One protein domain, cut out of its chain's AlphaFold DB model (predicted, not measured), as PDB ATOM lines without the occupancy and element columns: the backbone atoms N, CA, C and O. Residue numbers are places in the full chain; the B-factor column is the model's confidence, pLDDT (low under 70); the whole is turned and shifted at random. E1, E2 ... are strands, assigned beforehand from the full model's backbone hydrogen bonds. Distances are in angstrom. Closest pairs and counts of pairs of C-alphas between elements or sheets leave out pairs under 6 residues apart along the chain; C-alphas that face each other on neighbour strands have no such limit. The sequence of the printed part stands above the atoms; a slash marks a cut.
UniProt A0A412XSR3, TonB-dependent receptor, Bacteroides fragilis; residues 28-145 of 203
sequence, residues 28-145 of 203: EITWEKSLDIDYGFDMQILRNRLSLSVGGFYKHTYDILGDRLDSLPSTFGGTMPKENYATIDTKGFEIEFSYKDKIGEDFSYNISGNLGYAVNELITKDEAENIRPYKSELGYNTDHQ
ATOM      1  N   GLU A  28      14.764  24.347 -42.572       85.19
ATOM      2  CA  GLU A  28      13.429  24.189 -41.993       85.19
ATOM      3  C   GLU A  28      13.346  24.731 -40.561       85.19
ATOM      4  O   GLU A  28      12.355  24.506 -39.878       85.19
ATOM      5  N   ILE A  29      14.365  25.471 -40.101       87.06
ATOM      6  CA  ILE A  29      14.342  26.119 -38.785       87.06
ATOM      7  C   ILE A  29      13.143  27.066 -38.697       87.06
ATOM      8  O   ILE A  29      12.974  27.968 -39.523       87.06
ATOM      9  N   THR A  30      12.352  26.894 -37.645       91.75
ATOM     10  CA  THR A  30      11.209  27.742 -37.312       91.75
ATOM     11  C   THR A  30      11.415  28.468 -35.987       91.75
ATOM     12  O   THR A  30      12.383  28.245 -35.260       91.75
ATOM     13  N   TRP A  31      10.481  29.360 -35.660       93.56
ATOM     14  CA  TRP A  31      10.394  29.952 -34.329       93.56
ATOM     15  C   TRP A  31       9.940  28.917 -33.298       93.56
ATOM     16  O   TRP A  31       9.052  28.112 -33.589       93.56
ATOM     17  N   GLU A  32      10.514  29.008 -32.100       96.88
ATOM     18  CA  GLU A  32       9.937  28.440 -30.883       96.88
ATOM     19  C   GLU A  32       8.579  29.101 -30.620       96.88
ATOM     20  O   GLU A  32       8.420  30.317 -30.786       96.88
ATOM     21  N   LYS A  33       7.582  28.292 -30.269       97.12
ATOM     22  CA  LYS A  33       6.191  28.717 -30.103       97.12
ATOM     23  C   LYS A  33       5.715  28.419 -28.693       97.12
ATOM     24  O   LYS A  33       6.204  27.509 -28.031       97.12
ATOM     25  N   SER A  34       4.724  29.183 -28.248       97.19
ATOM     26  CA  SER A  34       4.113  28.978 -26.945       97.19
ATOM     27  C   SER A  34       2.598  29.105 -27.015       97.19
ATOM     28  O   SER A  34       2.071  29.968 -27.720       97.19
ATOM     29  N   LEU A  35       1.914  28.195 -26.327       98.00
ATOM     30  CA  LEU A  35       0.479  28.213 -26.087       98.00
ATOM     31  C   LEU A  35       0.261  28.459 -24.595       98.00
ATOM     32  O   LEU A  35       0.487  27.564 -23.782       98.00
ATOM     33  N   ASP A  36      -0.217  29.656 -24.275       98.06
ATOM     34  CA  ASP A  36      -0.486  30.089 -22.909       98.06
ATOM     35  C   ASP A  36      -1.998  30.071 -22.643       98.06
ATOM     36  O   ASP A  36      -2.801  30.545 -23.454       98.06
ATOM     37  N   ILE A  37      -2.389  29.487 -21.513       98.00
ATOM     38  CA  ILE A  37      -3.760  29.424 -21.013       98.00
ATOM     39  C   ILE A  37      -3.761  29.988 -19.598       98.00
ATOM     40  O   ILE A  37      -3.203  29.379 -18.687       98.00
ATOM     41  N   ASP A  38      -4.471  31.094 -19.411       97.50
ATOM     42  CA  ASP A  38      -4.651  31.741 -18.116       97.50
ATOM     43  C   ASP A  38      -6.117  31.687 -17.686       97.50
ATOM     44  O   ASP A  38      -7.042  31.868 -18.487       97.50
ATOM     45  N   TYR A  39      -6.343  31.469 -16.398       96.75
ATOM     46  CA  TYR A  39      -7.656  31.573 -15.778       96.75
ATOM     47  C   TYR A  39      -7.533  32.288 -14.439       96.75
ATOM     48  O   TYR A  39      -6.633  32.021 -13.650       96.75
ATOM     49  N   GLY A  40      -8.459  33.206 -14.174       97.25
ATOM     50  CA  GLY A  40      -8.396  34.070 -13.003       97.25
ATOM     51  C   GLY A  40      -9.760  34.316 -12.385       97.25
ATOM     52  O   GLY A  40     -10.795  34.252 -13.053       97.25
ATOM     53  N   PHE A  41      -9.745  34.591 -11.089       97.62
ATOM     54  CA  PHE A  41     -10.896  34.994 -10.308       97.62
ATOM     55  C   PHE A  41     -10.542  36.212  -9.461       97.62
ATOM     56  O   PHE A  41      -9.644  36.159  -8.622       97.62
ATOM     57  N   ASP A  42     -11.316  37.277  -9.639       97.62
ATOM     58  CA  ASP A  42     -11.173  38.519  -8.893       97.62
ATOM     59  C   ASP A  42     -12.415  38.786  -8.052       97.62
ATOM     60  O   ASP A  42     -13.556  38.688  -8.516       97.62
ATOM     61  N   MET A  43     -12.192  39.181  -6.803       97.44
ATOM     62  CA  MET A  43     -13.260  39.509  -5.875       97.44
ATOM     63  C   MET A  43     -12.913  40.729  -5.029       97.44
ATOM     64  O   MET A  43     -11.837  40.833  -4.445       97.44
ATOM     65  N   GLN A  44     -13.889  41.628  -4.897       97.12
ATOM     66  CA  GLN A  44     -13.861  42.730  -3.941       97.12
ATOM     67  C   GLN A  44     -15.088  42.644  -3.037       97.12
ATOM     68  O   GLN A  44     -16.225  42.671  -3.507       97.12
ATOM     69  N   ILE A  45     -14.863  42.536  -1.729       95.81
ATOM     70  CA  ILE A  45     -15.929  42.431  -0.728       95.81
ATOM     71  C   ILE A  45     -15.716  43.421   0.418       95.81
ATOM     72  O   ILE A  45     -14.744  44.179   0.460       95.81
ATOM     73  N   LEU A  46     -16.676  43.458   1.347       95.44
ATOM     74  CA  LEU A  46     -16.649  44.334   2.524       95.44
ATOM     75  C   LEU A  46     -16.569  45.823   2.153       95.44
ATOM     76  O   LEU A  46     -15.808  46.575   2.749       95.44
ATOM     77  N   ARG A  47     -17.363  46.261   1.164       94.56
ATOM     78  CA  ARG A  47     -17.321  47.637   0.621       94.56
ATOM     79  C   ARG A  47     -15.925  47.991   0.084       94.56
ATOM     80  O   ARG A  47     -15.389  49.055   0.383       94.56
ATOM     81  N   ASN A  48     -15.348  47.069  -0.685       94.06
ATOM     82  CA  ASN A  48     -14.018  47.164  -1.294       94.06
ATOM     83  C   ASN A  48     -12.879  47.276  -0.272       94.06
ATOM     84  O   ASN A  48     -11.825  47.824  -0.587       94.06
ATOM     85  N   ARG A  49     -13.091  46.798   0.960       96.31
ATOM     86  CA  ARG A  49     -12.040  46.737   1.984       96.31
ATOM     87  C   ARG A  49     -11.146  45.527   1.800       96.31
ATOM     88  O   ARG A  49      -9.966  45.642   2.081       96.31
ATOM     89  N   LEU A  50     -11.691  44.405   1.334       97.00
ATOM     90  CA  LEU A  50     -10.918  43.214   0.995       97.00
ATOM     91  C   LEU A  50     -10.955  42.998  -0.517       97.00
ATOM     92  O   LEU A  50     -12.040  42.888  -1.091       97.00
ATOM     93  N   SER A  51      -9.774  42.898  -1.114       98.00
ATOM     94  CA  SER A  51      -9.542  42.470  -2.488       98.00
ATOM     95  C   SER A  51      -8.794  41.141  -2.471       98.00
ATOM     96  O   SER A  51      -7.830  40.991  -1.721       98.00
ATOM     97  N   LEU A  52      -9.239  40.198  -3.292       97.75
ATOM     98  CA  LEU A  52      -8.587  38.916  -3.527       97.75
ATOM     99  C   LEU A  52      -8.544  38.678  -5.039       97.75
ATOM    100  O   LEU A  52      -9.586  38.767  -5.689       97.75
ATOM    101  N   SER A  53      -7.366  38.368  -5.565       98.25
ATOM    102  CA  SER A  53      -7.154  37.894  -6.930       98.25
ATOM    103  C   SER A  53      -6.477  36.532  -6.862       98.25
ATOM    104  O   SER A  53      -5.536  36.340  -6.091       98.25
ATOM    105  N   VAL A  54      -6.994  35.561  -7.606       98.06
ATOM    106  CA  VAL A  54      -6.405  34.225  -7.722       98.06
ATOM    107  C   VAL A  54      -6.326  33.876  -9.195       98.06
ATOM    108  O   VAL A  54      -7.352  33.840  -9.869       98.06
ATOM    109  N   GLY A  55      -5.122  33.608  -9.681       98.25
ATOM    110  CA  GLY A  55      -4.840  33.203 -11.050       98.25
ATOM    111  C   GLY A  55      -4.186  31.830 -11.100       98.25
ATOM    112  O   GLY A  55      -3.457  31.439 -10.191       98.25
ATOM    113  N   GLY A  56      -4.442  31.092 -12.170       98.25
ATOM    114  CA  GLY A  56      -3.696  29.906 -12.553       98.25
ATOM    115  C   GLY A  56      -3.325  29.989 -14.024       98.25
ATOM    116  O   GLY A  56      -4.059  30.576 -14.820       98.25
ATOM    117  N   PHE A  57      -2.186  29.399 -14.366       98.50
ATOM    118  CA  PHE A  57      -1.678  29.411 -15.729       98.50
ATOM    119  C   PHE A  57      -1.121  28.048 -16.126       98.50
ATOM    120  O   PHE A  57      -0.605  27.285 -15.300       98.50
ATOM    121  N   TYR A  58      -1.209  27.765 -17.419       98.56
ATOM    122  CA  TYR A  58      -0.543  26.661 -18.091       98.56
ATOM    123  C   TYR A  58       0.074  27.176 -19.387       98.56
ATOM    124  O   TYR A  58      -0.588  27.844 -20.176       98.56
ATOM    125  N   LYS A  59       1.339  26.846 -19.601       98.50
ATOM    126  CA  LYS A  59       2.155  27.274 -20.727       98.50
ATOM    127  C   LYS A  59       2.779  26.054 -21.378       98.50
ATOM    128  O   LYS A  59       3.574  25.364 -20.751       98.50
ATOM    129  N   HIS A  60       2.457  25.827 -22.641       98.31
ATOM    130  CA  HIS A  60       3.040  24.773 -23.462       98.31
ATOM    131  C   HIS A  60       3.998  25.400 -24.475       98.31
ATOM    132  O   HIS A  60       3.568  26.078 -25.409       98.31
ATOM    133  N   THR A  61       5.302  25.215 -24.274       97.88
ATOM    134  CA  THR A  61       6.354  25.742 -25.156       97.88
ATOM    135  C   THR A  61       6.888  24.612 -26.022       97.88
ATOM    136  O   THR A  61       7.379  23.618 -25.496       97.88
ATOM    137  N   TYR A  62       6.783  24.753 -27.339       96.88
ATOM    138  CA  TYR A  62       7.065  23.695 -28.307       96.88
ATOM    139  C   TYR A  62       7.853  24.233 -29.500       96.88
ATOM    140  O   TYR A  62       7.964  25.446 -29.707       96.88
ATOM    141  N   ASP A  63       8.403  23.313 -30.293       95.19
ATOM    142  CA  ASP A  63       9.349  23.622 -31.368       95.19
ATOM    143  C   ASP A  63      10.588  24.373 -30.843       95.19
ATOM    144  O   ASP A  63      11.136  25.248 -31.518       95.19
ATOM    145  N   ILE A  64      11.045  24.029 -29.632       93.62
ATOM    146  CA  ILE A  64      12.260  24.590 -29.029       93.62
ATOM    147  C   ILE A  64      13.463  24.135 -29.863       93.62
ATOM    148  O   ILE A  64      13.614  22.949 -30.179       93.62
ATOM    149  N   LEU A  65      14.308  25.097 -30.245       92.00
ATOM    150  CA  LEU A  65      15.477  24.861 -31.088       92.00
ATOM    151  C   LEU A  65      16.607  24.233 -30.263       92.00
ATOM    152  O   LEU A  65      17.205  24.895 -29.414       92.00
ATOM    153  N   GLY A  66      16.954  22.987 -30.566       87.56
ATOM    154  CA  GLY A  66      17.973  22.232 -29.843       87.56
ATOM    155  C   GLY A  66      18.904  21.463 -30.768       87.56
ATOM    156  O   GLY A  66      18.626  21.266 -31.949       87.56
ATOM    157  N   ASP A  67      20.024  21.019 -30.211       84.38
ATOM    158  CA  ASP A  67      20.866  20.011 -30.845       84.38
ATOM    159  C   ASP A  67      20.228  18.622 -30.629       84.38
ATOM    160  O   ASP A  67      19.623  18.374 -29.582       84.38
ATOM    161  N   ARG A  68      20.331  17.734 -31.624       80.94
ATOM    162  CA  ARG A  68      19.920  16.320 -31.534       80.94
ATOM    163  C   ARG A  68      21.119  15.426 -31.790       80.94
ATOM    164  O   ARG A  68      21.347  14.986 -32.916       80.94
ATOM    165  N   LEU A  69      21.971  15.305 -30.781       78.69
ATOM    166  CA  LEU A  69      23.243  14.594 -30.881       78.69
ATOM    167  C   LEU A  69      23.267  13.312 -30.053       78.69
ATOM    168  O   LEU A  69      24.045  12.417 -30.377       78.69
ATOM    169  N   ASP A  70      22.428  13.207 -29.028       76.88
ATOM    170  CA  ASP A  70      22.455  12.109 -28.066       76.88
ATOM    171  C   ASP A  70      21.822  10.841 -28.646       76.88
ATOM    172  O   ASP A  70      22.251   9.730 -28.332       76.88
ATOM    173  N   SER A  71      20.867  10.988 -29.569       77.06
ATOM    174  CA  SER A  71      20.267   9.864 -30.299       77.06
ATOM    175  C   SER A  71      21.118   9.335 -31.464       77.06
ATOM    176  O   SER A  71      20.776   8.315 -32.069       77.06
ATOM    177  N   LEU A  72      22.234   9.990 -31.808       75.38
ATOM    178  CA  LEU A  72      23.035   9.627 -32.978       75.38
ATOM    179  C   LEU A  72      24.148   8.621 -32.653       75.38
ATOM    180  O   LEU A  72      24.915   8.815 -31.707       75.38
ATOM    181  N   PRO A  73      24.345   7.586 -33.493       67.69
ATOM    182  CA  PRO A  73      25.499   6.709 -33.371       67.69
ATOM    183  C   PRO A  73      26.812   7.482 -33.537       67.69
ATOM    184  O   PRO A  73      26.964   8.297 -34.451       67.69
ATOM    185  N   SER A  74      27.823   7.126 -32.746       66.94
ATOM    186  CA  SER A  74      29.175   7.706 -32.835       66.94
ATOM    187  C   SER A  74      29.853   7.511 -34.202       66.94
ATOM    188  O   SER A  74      30.828   8.190 -34.520       66.94
ATOM    189  N   THR A  75      29.326   6.614 -35.042       68.50
ATOM    190  CA  THR A  75      29.782   6.356 -36.414       68.50
ATOM    191  C   THR A  75      29.327   7.405 -37.432       68.50
ATOM    192  O   THR A  75      29.823   7.388 -38.558       68.50
ATOM    193  N   PHE A  76      28.420   8.321 -37.071       69.81
ATOM    194  CA  PHE A  76      27.861   9.316 -37.992       69.81
ATOM    195  C   PHE A  76      28.908  10.321 -38.513       69.81
ATOM    196  O   PHE A  76      28.841  10.749 -39.663       69.81
ATOM    197  N   GLY A  77      29.915  10.670 -37.702       64.19
ATOM    198  CA  GLY A  77      31.119  11.395 -38.142       64.19
ATOM    199  C   GLY A  77      30.922  12.838 -38.643       64.19
ATOM    200  O   GLY A  77      31.889  13.443 -39.108       64.19
ATOM    201  N   GLY A  78      29.711  13.399 -38.556       68.31
ATOM    202  CA  GLY A  78      29.371  14.759 -38.986       68.31
ATOM    203  C   GLY A  78      28.737  15.604 -37.878       68.31
ATOM    204  O   GLY A  78      28.195  15.076 -36.912       68.31
ATOM    205  N   THR A  79      28.793  16.931 -38.019       70.38
ATOM    206  CA  THR A  79      28.098  17.867 -37.119       70.38
ATOM    207  C   THR A  79      26.692  18.145 -37.644       70.38
ATOM    208  O   THR A  79      26.537  18.711 -38.734       70.38
ATOM    209  N   MET A  80      25.679  17.754 -36.875       77.44
ATOM    210  CA  MET A  80      24.272  17.964 -37.220       77.44
ATOM    211  C   MET A  80      23.826  19.409 -36.974       77.44
ATOM    212  O   MET A  80      24.403  20.091 -36.121       77.44
ATOM    213  N   PRO A  81      22.835  19.907 -37.734       80.50
ATOM    214  CA  PRO A  81      22.204  21.174 -37.424       80.50
ATOM    215  C   PRO A  81      21.339  21.072 -36.176       80.50
ATOM    216  O   PRO A  81      20.903  19.996 -35.777       80.50
ATOM    217  N   LYS A  82      20.999  22.244 -35.645       84.31
ATOM    218  CA  LYS A  82      19.887  22.376 -34.711       84.31
ATOM    219  C   LYS A  82      18.555  22.123 -35.409       84.31
ATOM    220  O   LYS A  82      18.361  22.507 -36.568       84.31
ATOM    221  N   GLU A  83      17.635  21.528 -34.669       87.94
ATOM    222  CA  GLU A  83      16.271  21.228 -35.093       87.94
ATOM    223  C   GLU A  83      15.285  21.762 -34.049       87.94
ATOM    224  O   GLU A  83      15.607  21.860 -32.865       87.94
ATOM    225  N   ASN A  84      14.092  22.149 -34.490       91.62
ATOM    226  CA  ASN A  84      13.000  22.530 -33.603       91.62
ATOM    227  C   ASN A  84      12.247  21.260 -33.204       91.62
ATOM    228  O   ASN A  84      11.611  20.644 -34.056       91.62
ATOM    229  N   TYR A  85      12.360  20.832 -31.947       92.06
ATOM    230  CA  TYR A  85      11.757  19.564 -31.515       92.06
ATOM    231  C   TYR A  85      11.441  19.492 -30.017       92.06
ATOM    232  O   TYR A  85      10.547  18.747 -29.617       92.06
ATOM    233  N   ALA A  86      12.183  20.219 -29.176       94.12
ATOM    234  CA  ALA A  86      12.024  20.096 -27.735       94.12
ATOM    235  C   ALA A  86      10.726  20.772 -27.265       94.12
ATOM    236  O   ALA A  86      10.221  21.705 -27.898       94.12
ATOM    237  N   THR A  87      10.176  20.255 -26.166       97.19
ATOM    238  CA  THR A  87       8.896  20.702 -25.605       97.19
ATOM    239  C   THR A  87       8.978  20.764 -24.086       97.19
ATOM    240  O   THR A  87       9.455  19.817 -23.456       97.19
ATOM    241  N   ILE A  88       8.500  21.866 -23.507       98.00
ATOM    242  CA  ILE A  88       8.437  22.113 -22.063       98.00
ATOM    243  C   ILE A  88       7.040  22.612 -21.703       98.00
ATOM    244  O   ILE A  88       6.549  23.582 -22.288       98.00
ATOM    245  N   ASP A  89       6.456  21.999 -20.680       98.31
ATOM    246  CA  ASP A  89       5.222  22.458 -20.056       98.31
ATOM    247  C   ASP A  89       5.538  23.187 -18.754       98.31
ATOM    248  O   ASP A  89       6.304  22.698 -17.932       98.31
ATOM    249  N   THR A  90       4.915  24.339 -18.528       98.38
ATOM    250  CA  THR A  90       5.020  25.098 -17.278       98.38
ATOM    251  C   THR A  90       3.627  25.377 -16.746       98.38
ATOM    252  O   THR A  90       2.746  25.804 -17.484       98.38
ATOM    253  N   LYS A  91       3.406  25.169 -15.450       98.00
ATOM    254  CA  LYS A  91       2.127  25.460 -14.795       98.00
ATOM    255  C   LYS A  91       2.342  26.092 -13.436       98.00
ATOM    256  O   LYS A  91       3.342  25.825 -12.768       98.00
ATOM    257  N   GLY A  92       1.380  26.891 -13.003       98.00
ATOM    258  CA  GLY A  92       1.473  27.562 -11.720       98.00
ATOM    259  C   GLY A  92       0.201  28.276 -11.309       98.00
ATOM    260  O   GLY A  92      -0.824  28.222 -11.993       98.00
ATOM    261  N   PHE A  93       0.277  28.924 -10.155       98.19
ATOM    262  CA  PHE A  93      -0.782  29.771  -9.636       98.19
ATOM    263  C   PHE A  93      -0.205  30.983  -8.914       98.19
ATOM    264  O   PHE A  93       0.908  30.946  -8.385       98.19
ATOM    265  N   GLU A  94      -1.012  32.033  -8.852       98.19
ATOM    266  CA  GLU A  94      -0.722  33.275  -8.154       98.19
ATOM    267  C   GLU A  94      -1.936  33.683  -7.321       98.19
ATOM    268  O   GLU A  94      -3.085  33.558  -7.746       98.19
ATOM    269  N   ILE A  95      -1.688  34.143  -6.101       98.12
ATOM    270  CA  ILE A  95      -2.703  34.661  -5.189       98.12
ATOM    271  C   ILE A  95      -2.232  36.026  -4.723       98.12
ATOM    272  O   ILE A  95      -1.144  36.150  -4.163       98.12
ATOM    273  N   GLU A  96      -3.075  37.035  -4.879       98.25
ATOM    274  CA  GLU A  96      -2.866  38.369  -4.337       98.25
ATOM    275  C   GLU A  96      -4.029  38.732  -3.419       98.25
ATOM    276  O   GLU A  96      -5.199  38.554  -3.759       98.25
ATOM    277  N   PHE A  97      -3.723  39.274  -2.245       97.62
ATOM    278  CA  PHE A  97      -4.735  39.835  -1.363       97.62
ATOM    279  C   PHE A  97      -4.347  41.239  -0.914       97.62
ATOM    280  O   PHE A  97      -3.176  41.567  -0.718       97.62
ATOM    281  N   SER A  98      -5.360  42.068  -0.687       98.12
ATOM    282  CA  SER A  98      -5.204  43.380  -0.074       98.12
ATOM    283  C   SER A  98      -6.380  43.660   0.846       98.12
ATOM    284  O   SER A  98      -7.537  43.461   0.481       98.12
ATOM    285  N   TYR A  99      -6.081  44.134   2.048       97.88
ATOM    286  CA  TYR A  99      -7.062  44.554   3.024       97.88
ATOM    287  C   TYR A  99      -6.769  45.967   3.506       97.88
ATOM    288  O   TYR A  99      -5.732  46.229   4.115       97.88
ATOM    289  N   LYS A 100      -7.715  46.871   3.266       97.25
ATOM    290  CA  LYS A 100      -7.643  48.275   3.660       97.25
ATOM    291  C   LYS A 100      -8.802  48.656   4.559       97.25
ATOM    292  O   LYS A 100      -9.950  48.278   4.319       97.25
ATOM    293  N   ASP A 101      -8.503  49.439   5.585       96.12
ATOM    294  CA  ASP A 101      -9.490  49.915   6.545       96.12
ATOM    295  C   ASP A 101      -8.967  51.131   7.327       96.12
ATOM    296  O   ASP A 101      -7.810  51.533   7.189       96.12
ATOM    297  N   LYS A 102      -9.831  51.733   8.145       95.44
ATOM    298  CA  LYS A 102      -9.506  52.821   9.061       95.44
ATOM    299  C   LYS A 102      -9.890  52.486  10.501       95.44
ATOM    300  O   LYS A 102     -10.921  51.868  10.753       95.44
ATOM    301  N   ILE A 103      -9.074  52.933  11.449       93.31
ATOM    302  CA  ILE A 103      -9.371  52.922  12.883       93.31
ATOM    303  C   ILE A 103      -9.611  54.378  13.296       93.31
ATOM    304  O   ILE A 103      -8.678  55.174  13.359       93.31
ATOM    305  N   GLY A 104     -10.869  54.739  13.558       91.88
ATOM    306  CA  GLY A 104     -11.256  56.131  13.820       91.88
ATOM    307  C   GLY A 104     -11.164  57.022  12.572       91.88
ATOM    308  O   GLY A 104     -11.333  56.545  11.449       91.88
ATOM    309  N   GLU A 105     -10.926  58.320  12.775       92.38
ATOM    310  CA  GLU A 105     -10.727  59.296  11.686       92.38
ATOM    311  C   GLU A 105      -9.243  59.530  11.361       92.38
ATOM    312  O   GLU A 105      -8.919  59.953  10.253       92.38
ATOM    313  N   ASP A 106      -8.340  59.189  12.284       95.31
ATOM    314  CA  ASP A 106      -6.933  59.603  12.210       95.31
ATOM    315  C   ASP A 106      -5.986  58.511  11.695       95.31
ATOM    316  O   ASP A 106      -4.839  58.798  11.352       95.31
ATOM    317  N   PHE A 107      -6.431  57.251  11.637       95.44
ATOM    318  CA  PHE A 107      -5.572  56.132  11.252       95.44
ATOM    319  C   PHE A 107      -6.191  55.298  10.135       95.44
ATOM    320  O   PHE A 107      -7.252  54.702  10.298       95.44
ATOM    321  N   SER A 108      -5.496  55.216   9.003       96.50
ATOM    322  CA  SER A 108      -5.826  54.326   7.886       96.50
ATOM    323  C   SER A 108      -4.686  53.345   7.662       96.50
ATOM    324  O   SER A 108      -3.519  53.714   7.780       96.50
ATOM    325  N   TYR A 109      -5.017  52.105   7.312       96.12
ATOM    326  CA  TYR A 109      -4.042  51.061   7.028       96.12
ATOM    327  C   TYR A 109      -4.426  50.264   5.784       96.12
ATOM    328  O   TYR A 109      -5.597  50.145   5.422       96.12
ATOM    329  N   ASN A 110      -3.406  49.718   5.130       97.56
ATOM    330  CA  ASN A 110      -3.528  48.776   4.030       97.56
ATOM    331  C   ASN A 110      -2.477  47.685   4.227       97.56
ATOM    332  O   ASN A 110      -1.300  47.992   4.408       97.56
ATOM    333  N   ILE A 111      -2.908  46.432   4.199       97.12
ATOM    334  CA  ILE A 111      -2.049  45.256   4.277       97.12
ATOM    335  C   ILE A 111      -2.259  44.479   2.990       97.12
ATOM    336  O   ILE A 111      -3.386  44.106   2.675       97.12
ATOM    337  N   SER A 112      -1.184  44.225   2.258       97.75
ATOM    338  CA  SER A 112      -1.219  43.454   1.019       97.75
ATOM    339  C   SER A 112      -0.124  42.403   1.003       97.75
ATOM    340  O   SER A 112       0.941  42.600   1.591       97.75
ATOM    341  N   GLY A 113      -0.384  41.305   0.306       98.00
ATOM    342  CA  GLY A 113       0.582  40.240   0.083       98.00
ATOM    343  C   GLY A 113       0.266  39.474  -1.192       98.00
ATOM    344  O   GLY A 113      -0.878  39.444  -1.642       98.00
ATOM    345  N   ASN A 114       1.297  38.854  -1.755       97.69
ATOM    346  CA  ASN A 114       1.181  37.934  -2.875       97.69
ATOM    347  C   ASN A 114       1.908  36.622  -2.556       97.69
ATOM    348  O   ASN A 114       2.822  36.587  -1.729       97.69
ATOM    349  N   LEU A 115       1.457  35.547  -3.190       98.31
ATOM    350  CA  LEU A 115       2.043  34.215  -3.144       98.31
ATOM    351  C   LEU A 115       1.964  33.630  -4.552       98.31
ATOM    352  O   LEU A 115       0.890  33.629  -5.147       98.31
ATOM    353  N   GLY A 116       3.072  33.093  -5.052       98.00
ATOM    354  CA  GLY A 116       3.119  32.414  -6.342       98.00
ATOM    355  C   GLY A 116       3.863  31.090  -6.246       98.00
ATOM    356  O   GLY A 116       4.795  30.948  -5.453       98.00
ATOM    357  N   TYR A 117       3.449  30.126  -7.061       97.94
ATOM    358  CA  TYR A 117       4.166  28.873  -7.269       97.94
ATOM    359  C   TYR A 117       4.108  28.484  -8.742       97.94
ATOM    360  O   TYR A 117       3.051  28.569  -9.366       97.94
ATOM    361  N   ALA A 118       5.234  28.020  -9.277       97.38
ATOM    362  CA  ALA A 118       5.352  27.557 -10.648       97.38
ATOM    363  C   ALA A 118       6.307  26.365 -10.720       97.38
ATOM    364  O   ALA A 118       7.302  26.309  -9.998       97.38
ATOM    365  N   VAL A 119       6.005  25.429 -11.612       97.44
ATOM    366  CA  VAL A 119       6.842  24.269 -11.917       97.44
ATOM    367  C   VAL A 119       6.820  24.032 -13.419       97.44
ATOM    368  O   VAL A 119       5.787  24.252 -14.060       97.44
ATOM    369  N   ASN A 120       7.945  23.594 -13.976       97.31
ATOM    370  CA  ASN A 120       8.005  23.119 -15.347       97.31
ATOM    371  C   ASN A 120       8.327  21.624 -15.416       97.31
ATOM    372  O   ASN A 120       8.730  21.009 -14.428       97.31
ATOM    373  N   GLU A 121       8.100  21.063 -16.591       97.31
ATOM    374  CA  GLU A 121       8.288  19.661 -16.913       97.31
ATOM    375  C   GLU A 121       8.795  19.554 -18.352       97.31
ATOM    376  O   GLU A 121       8.215  20.124 -19.282       97.31
ATOM    377  N   LEU A 122       9.903  18.846 -18.538       96.25
ATOM    378  CA  LEU A 122      10.477  18.573 -19.844       96.25
ATOM    379  C   LEU A 122       9.723  17.409 -20.495       96.25
ATOM    380  O   LEU A 122       9.818  16.265 -20.056       96.25
ATOM    381  N   ILE A 123       8.968  17.697 -21.553       96.56
ATOM    382  CA  ILE A 123       8.099  16.717 -22.223       96.56
ATOM    383  C   ILE A 123       8.839  15.999 -23.347       96.56
ATOM    384  O   ILE A 123       8.599  14.826 -23.629       96.56
ATOM    385  N   THR A 124       9.727  16.707 -24.044       94.06
ATOM    386  CA  THR A 124      10.487  16.143 -25.162       94.06
ATOM    387  C   THR A 124      11.869  16.772 -25.227       94.06
ATOM    388  O   THR A 124      11.998  17.995 -25.279       94.06
ATOM    389  N   LYS A 125      12.889  15.915 -25.267       91.75
ATOM    390  CA  LYS A 125      14.310  16.226 -25.446       91.75
ATOM    391  C   LYS A 125      14.973  15.054 -26.178       91.75
ATOM    392  O   LYS A 125      14.426  13.954 -26.202       91.75
ATOM    393  N   ASP A 126      16.096  15.312 -26.840       90.62
ATOM    394  CA  ASP A 126      16.881  14.272 -27.484       90.62
ATOM    395  C   ASP A 126      17.597  13.481 -26.396       90.62
ATOM    396  O   ASP A 126      18.303  14.055 -25.572       90.62
ATOM    397  N   GLU A 127      17.376  12.173 -26.382       88.38
ATOM    398  CA  GLU A 127      18.018  11.249 -25.457       88.38
ATOM    399  C   GLU A 127      18.555  10.051 -26.243       88.38
ATOM    400  O   GLU A 127      18.025   9.685 -27.299       88.38
ATOM    401  N   ALA A 128      19.617   9.428 -25.732       86.12
ATOM    402  CA  ALA A 128      20.167   8.221 -26.333       86.12
ATOM    403  C   ALA A 128      19.144   7.074 -26.299       86.12
ATOM    404  O   ALA A 128      18.506   6.835 -25.279       86.12
ATOM    405  N   GLU A 129      19.033   6.301 -27.385       83.06
ATOM    406  CA  GLU A 129      18.047   5.208 -27.500       83.06
ATOM    407  C   GLU A 129      18.192   4.147 -26.392       83.06
ATOM    408  O   GLU A 129      17.220   3.525 -25.971       83.06
ATOM    409  N   ASN A 130      19.412   3.952 -25.888       85.25
ATOM    410  CA  ASN A 130      19.741   3.005 -24.825       85.25
ATOM    411  C   ASN A 130      19.952   3.670 -23.453       85.25
ATOM    412  O   ASN A 130      20.594   3.070 -22.582       85.25
ATOM    413  N   ILE A 131      19.462   4.899 -23.257       87.81
ATOM    414  CA  ILE A 131      19.535   5.572 -21.962       87.81
ATOM    415  C   ILE A 131      18.826   4.731 -20.890       87.81
ATOM    416  O   ILE A 131      17.778   4.123 -21.120       87.81
ATOM    417  N   ARG A 132      19.412   4.660 -19.691       88.31
ATOM    418  CA  ARG A 132      18.746   4.003 -18.559       88.31
ATOM    419  C   ARG A 132      17.610   4.907 -18.066       88.31
ATOM    420  O   ARG A 132      17.849   6.105 -17.955       88.31
ATOM    421  N   PRO A 133      16.438   4.363 -17.681       87.94
ATOM    422  CA  PRO A 133      15.286   5.179 -17.289       87.94
ATOM    423  C   PRO A 133      15.581   6.240 -16.222       87.94
ATOM    424  O   PRO A 133      15.091   7.353 -16.333       87.94
ATOM    425  N   TYR A 134      16.431   5.933 -15.234       86.81
ATOM    426  CA  TYR A 134      16.782   6.885 -14.173       86.81
ATOM    427  C   TYR A 134      17.606   8.090 -14.658       86.81
ATOM    428  O   TYR A 134      17.708   9.068 -13.935       86.81
ATOM    429  N   LYS A 135      18.240   8.004 -15.836       88.62
ATOM    430  CA  LYS A 135      19.009   9.105 -16.437       88.62
ATOM    431  C   LYS A 135      18.168   9.975 -17.365       88.62
ATOM    432  O   LYS A 135      18.690  10.968 -17.859       88.62
ATOM    433  N   SER A 136      16.933   9.566 -17.659       91.19
ATOM    434  CA  SER A 136      16.048  10.359 -18.502       91.19
ATOM    435  C   SER A 136      15.692  11.649 -17.772       91.19
ATOM    436  O   SER A 136      15.343  11.632 -16.593       91.19
ATOM    437  N   GLU A 137      15.801  12.770 -18.471       91.06
ATOM    438  CA  GLU A 137      15.369  14.078 -17.982       91.06
ATOM    439  C   GLU A 137      13.875  14.314 -18.260       91.06
ATOM    440  O   GLU A 137      13.288  15.277 -17.762       91.06
ATOM    441  N   LEU A 138      13.246  13.445 -19.059       93.75
ATOM    442  CA  LEU A 138      11.835  13.559 -19.408       93.75
ATOM    443  C   LEU A 138      10.945  13.362 -18.178       93.75
ATOM    444  O   LEU A 138      11.143  12.447 -17.380       93.75
ATOM    445  N   GLY A 139       9.927  14.211 -18.046       93.88
ATOM    446  CA  GLY A 139       9.008  14.207 -16.904       93.88
ATOM    447  C   GLY A 139       9.542  14.922 -15.661       93.88
ATOM    448  O   GLY A 139       8.833  15.018 -14.657       93.88
ATOM    449  N   TYR A 140      10.761  15.462 -15.718       94.75
ATOM    450  CA  TYR A 140      11.353  16.247 -14.640       94.75
ATOM    451  C   TYR A 140      11.412  17.738 -14.991       94.75
ATOM    452  O   TYR A 140      11.282  18.147 -16.145       94.75
ATOM    453  N   ASN A 141      11.593  18.569 -13.965       94.38
ATOM    454  CA  ASN A 141      11.848  19.999 -14.125       94.38
ATOM    455  C   ASN A 141      13.186  20.223 -14.852       94.38
ATOM    456  O   ASN A 141      14.112  19.433 -14.691       94.38
ATOM    457  N   THR A 142      13.325  21.308 -15.616       91.62
ATOM    458  CA  THR A 142      14.590  21.615 -16.319       91.62
ATOM    459  C   THR A 142      15.781  21.832 -15.386       91.62
ATOM    460  O   THR A 142      16.921  21.704 -15.821       91.62
ATOM    461  N   ASP A 143      15.522  22.147 -14.117       90.56
ATOM    462  CA  ASP A 143      16.532  22.307 -13.071       90.56
ATOM    463  C   ASP A 143      16.749  21.011 -12.265       90.56
ATOM    464  O   ASP A 143      17.385  21.035 -11.210       90.56
ATOM    465  N   HIS A 144      16.214  19.876 -12.727       91.00
ATOM    466  CA  HIS A 144      16.432  18.571 -12.107       91.00
ATOM    467  C   HIS A 144      17.921  18.220 -12.089       91.00
ATOM    468  O   HIS A 144      18.633  18.327 -13.090       91.00
ATOM    469  N   GLN A 145      18.399  17.801 -10.921       89.75
ATOM    470  CA  GLN A 145      19.784  17.424 -10.695       89.75
ATOM    471  C   GLN A 145      19.824  16.076 -10.000       89.75
ATOM    472  O   GLN A 145      19.105  15.858  -9.032       89.75
TER     473      GLN A 145
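Overview. This is residues 28 to 145 of the 203 residues of the protein "TonB-dependent receptor" of Bacteroides fragilis (UniProt A0A412XSR3). What is the main shape? It is a long, narrow, twisted ribbon of four strands, E1 to E4, side by side, with E3 the longest; the tight turns E1 to E2 and E3 to E4 are toward one end, while the loop 67 to 82 and the tail 125 to 145, which folds back near the end of E4, are at the other. What is it built of? The printed part has 118 residues and is all strand, with no named helix and E1, E2, E3, E4 in both chain and sheet order, antiparallel throughout. How drawn out is it? It is extended, a rod of 82 by 32 by 20 A, with a radius of gyration of the C-alphas of 23.3 A.

Arrangement. How does the sheet begin? E1, residues 33 to 45, and E2, residues 50 to 66, form an antiparallel hairpin at 177 degrees, with N 39 and O 56 2.9 A apart, within hydrogen-bond range. What follows? E3, residues 83 to 103, forms hairpins with E2 (N 55 and O 94, 2.8 A) and with E4, residues 107 to 124 (N 95 and O 115, 2.8 A), completing a meander, each strand the antiparallel neighbour of the one before. Which strands are at the edges? E1 and E4 are the edge strands and are apart.

Along the chain. Where do the strands begin and end? E1 begins at C-alpha 33 (6.191, 28.717, -30.103), and E4 ends at C-alpha 124 (10.487, 16.143, -25.162). How long are they? E1 measures 39.2 A, E2 47.2 A, E3 63.0 A and E4 56.4 A. Do any bend? E2 bends by 62 degrees at residue 63, and E3 by 53 degrees at residue 86.

Size, cuts and confidence. How large is it? The two C-alphas farthest apart, those of Thr 75 and Glu 105, are 82.2 A apart. Are there cuts or long links? The printed part has no cut, and the link E2 to E3, 16 residues, is long. Where is confidence low? Residues 73 to 78 are under 70, while the printed part's mean pLDDT is 92.1.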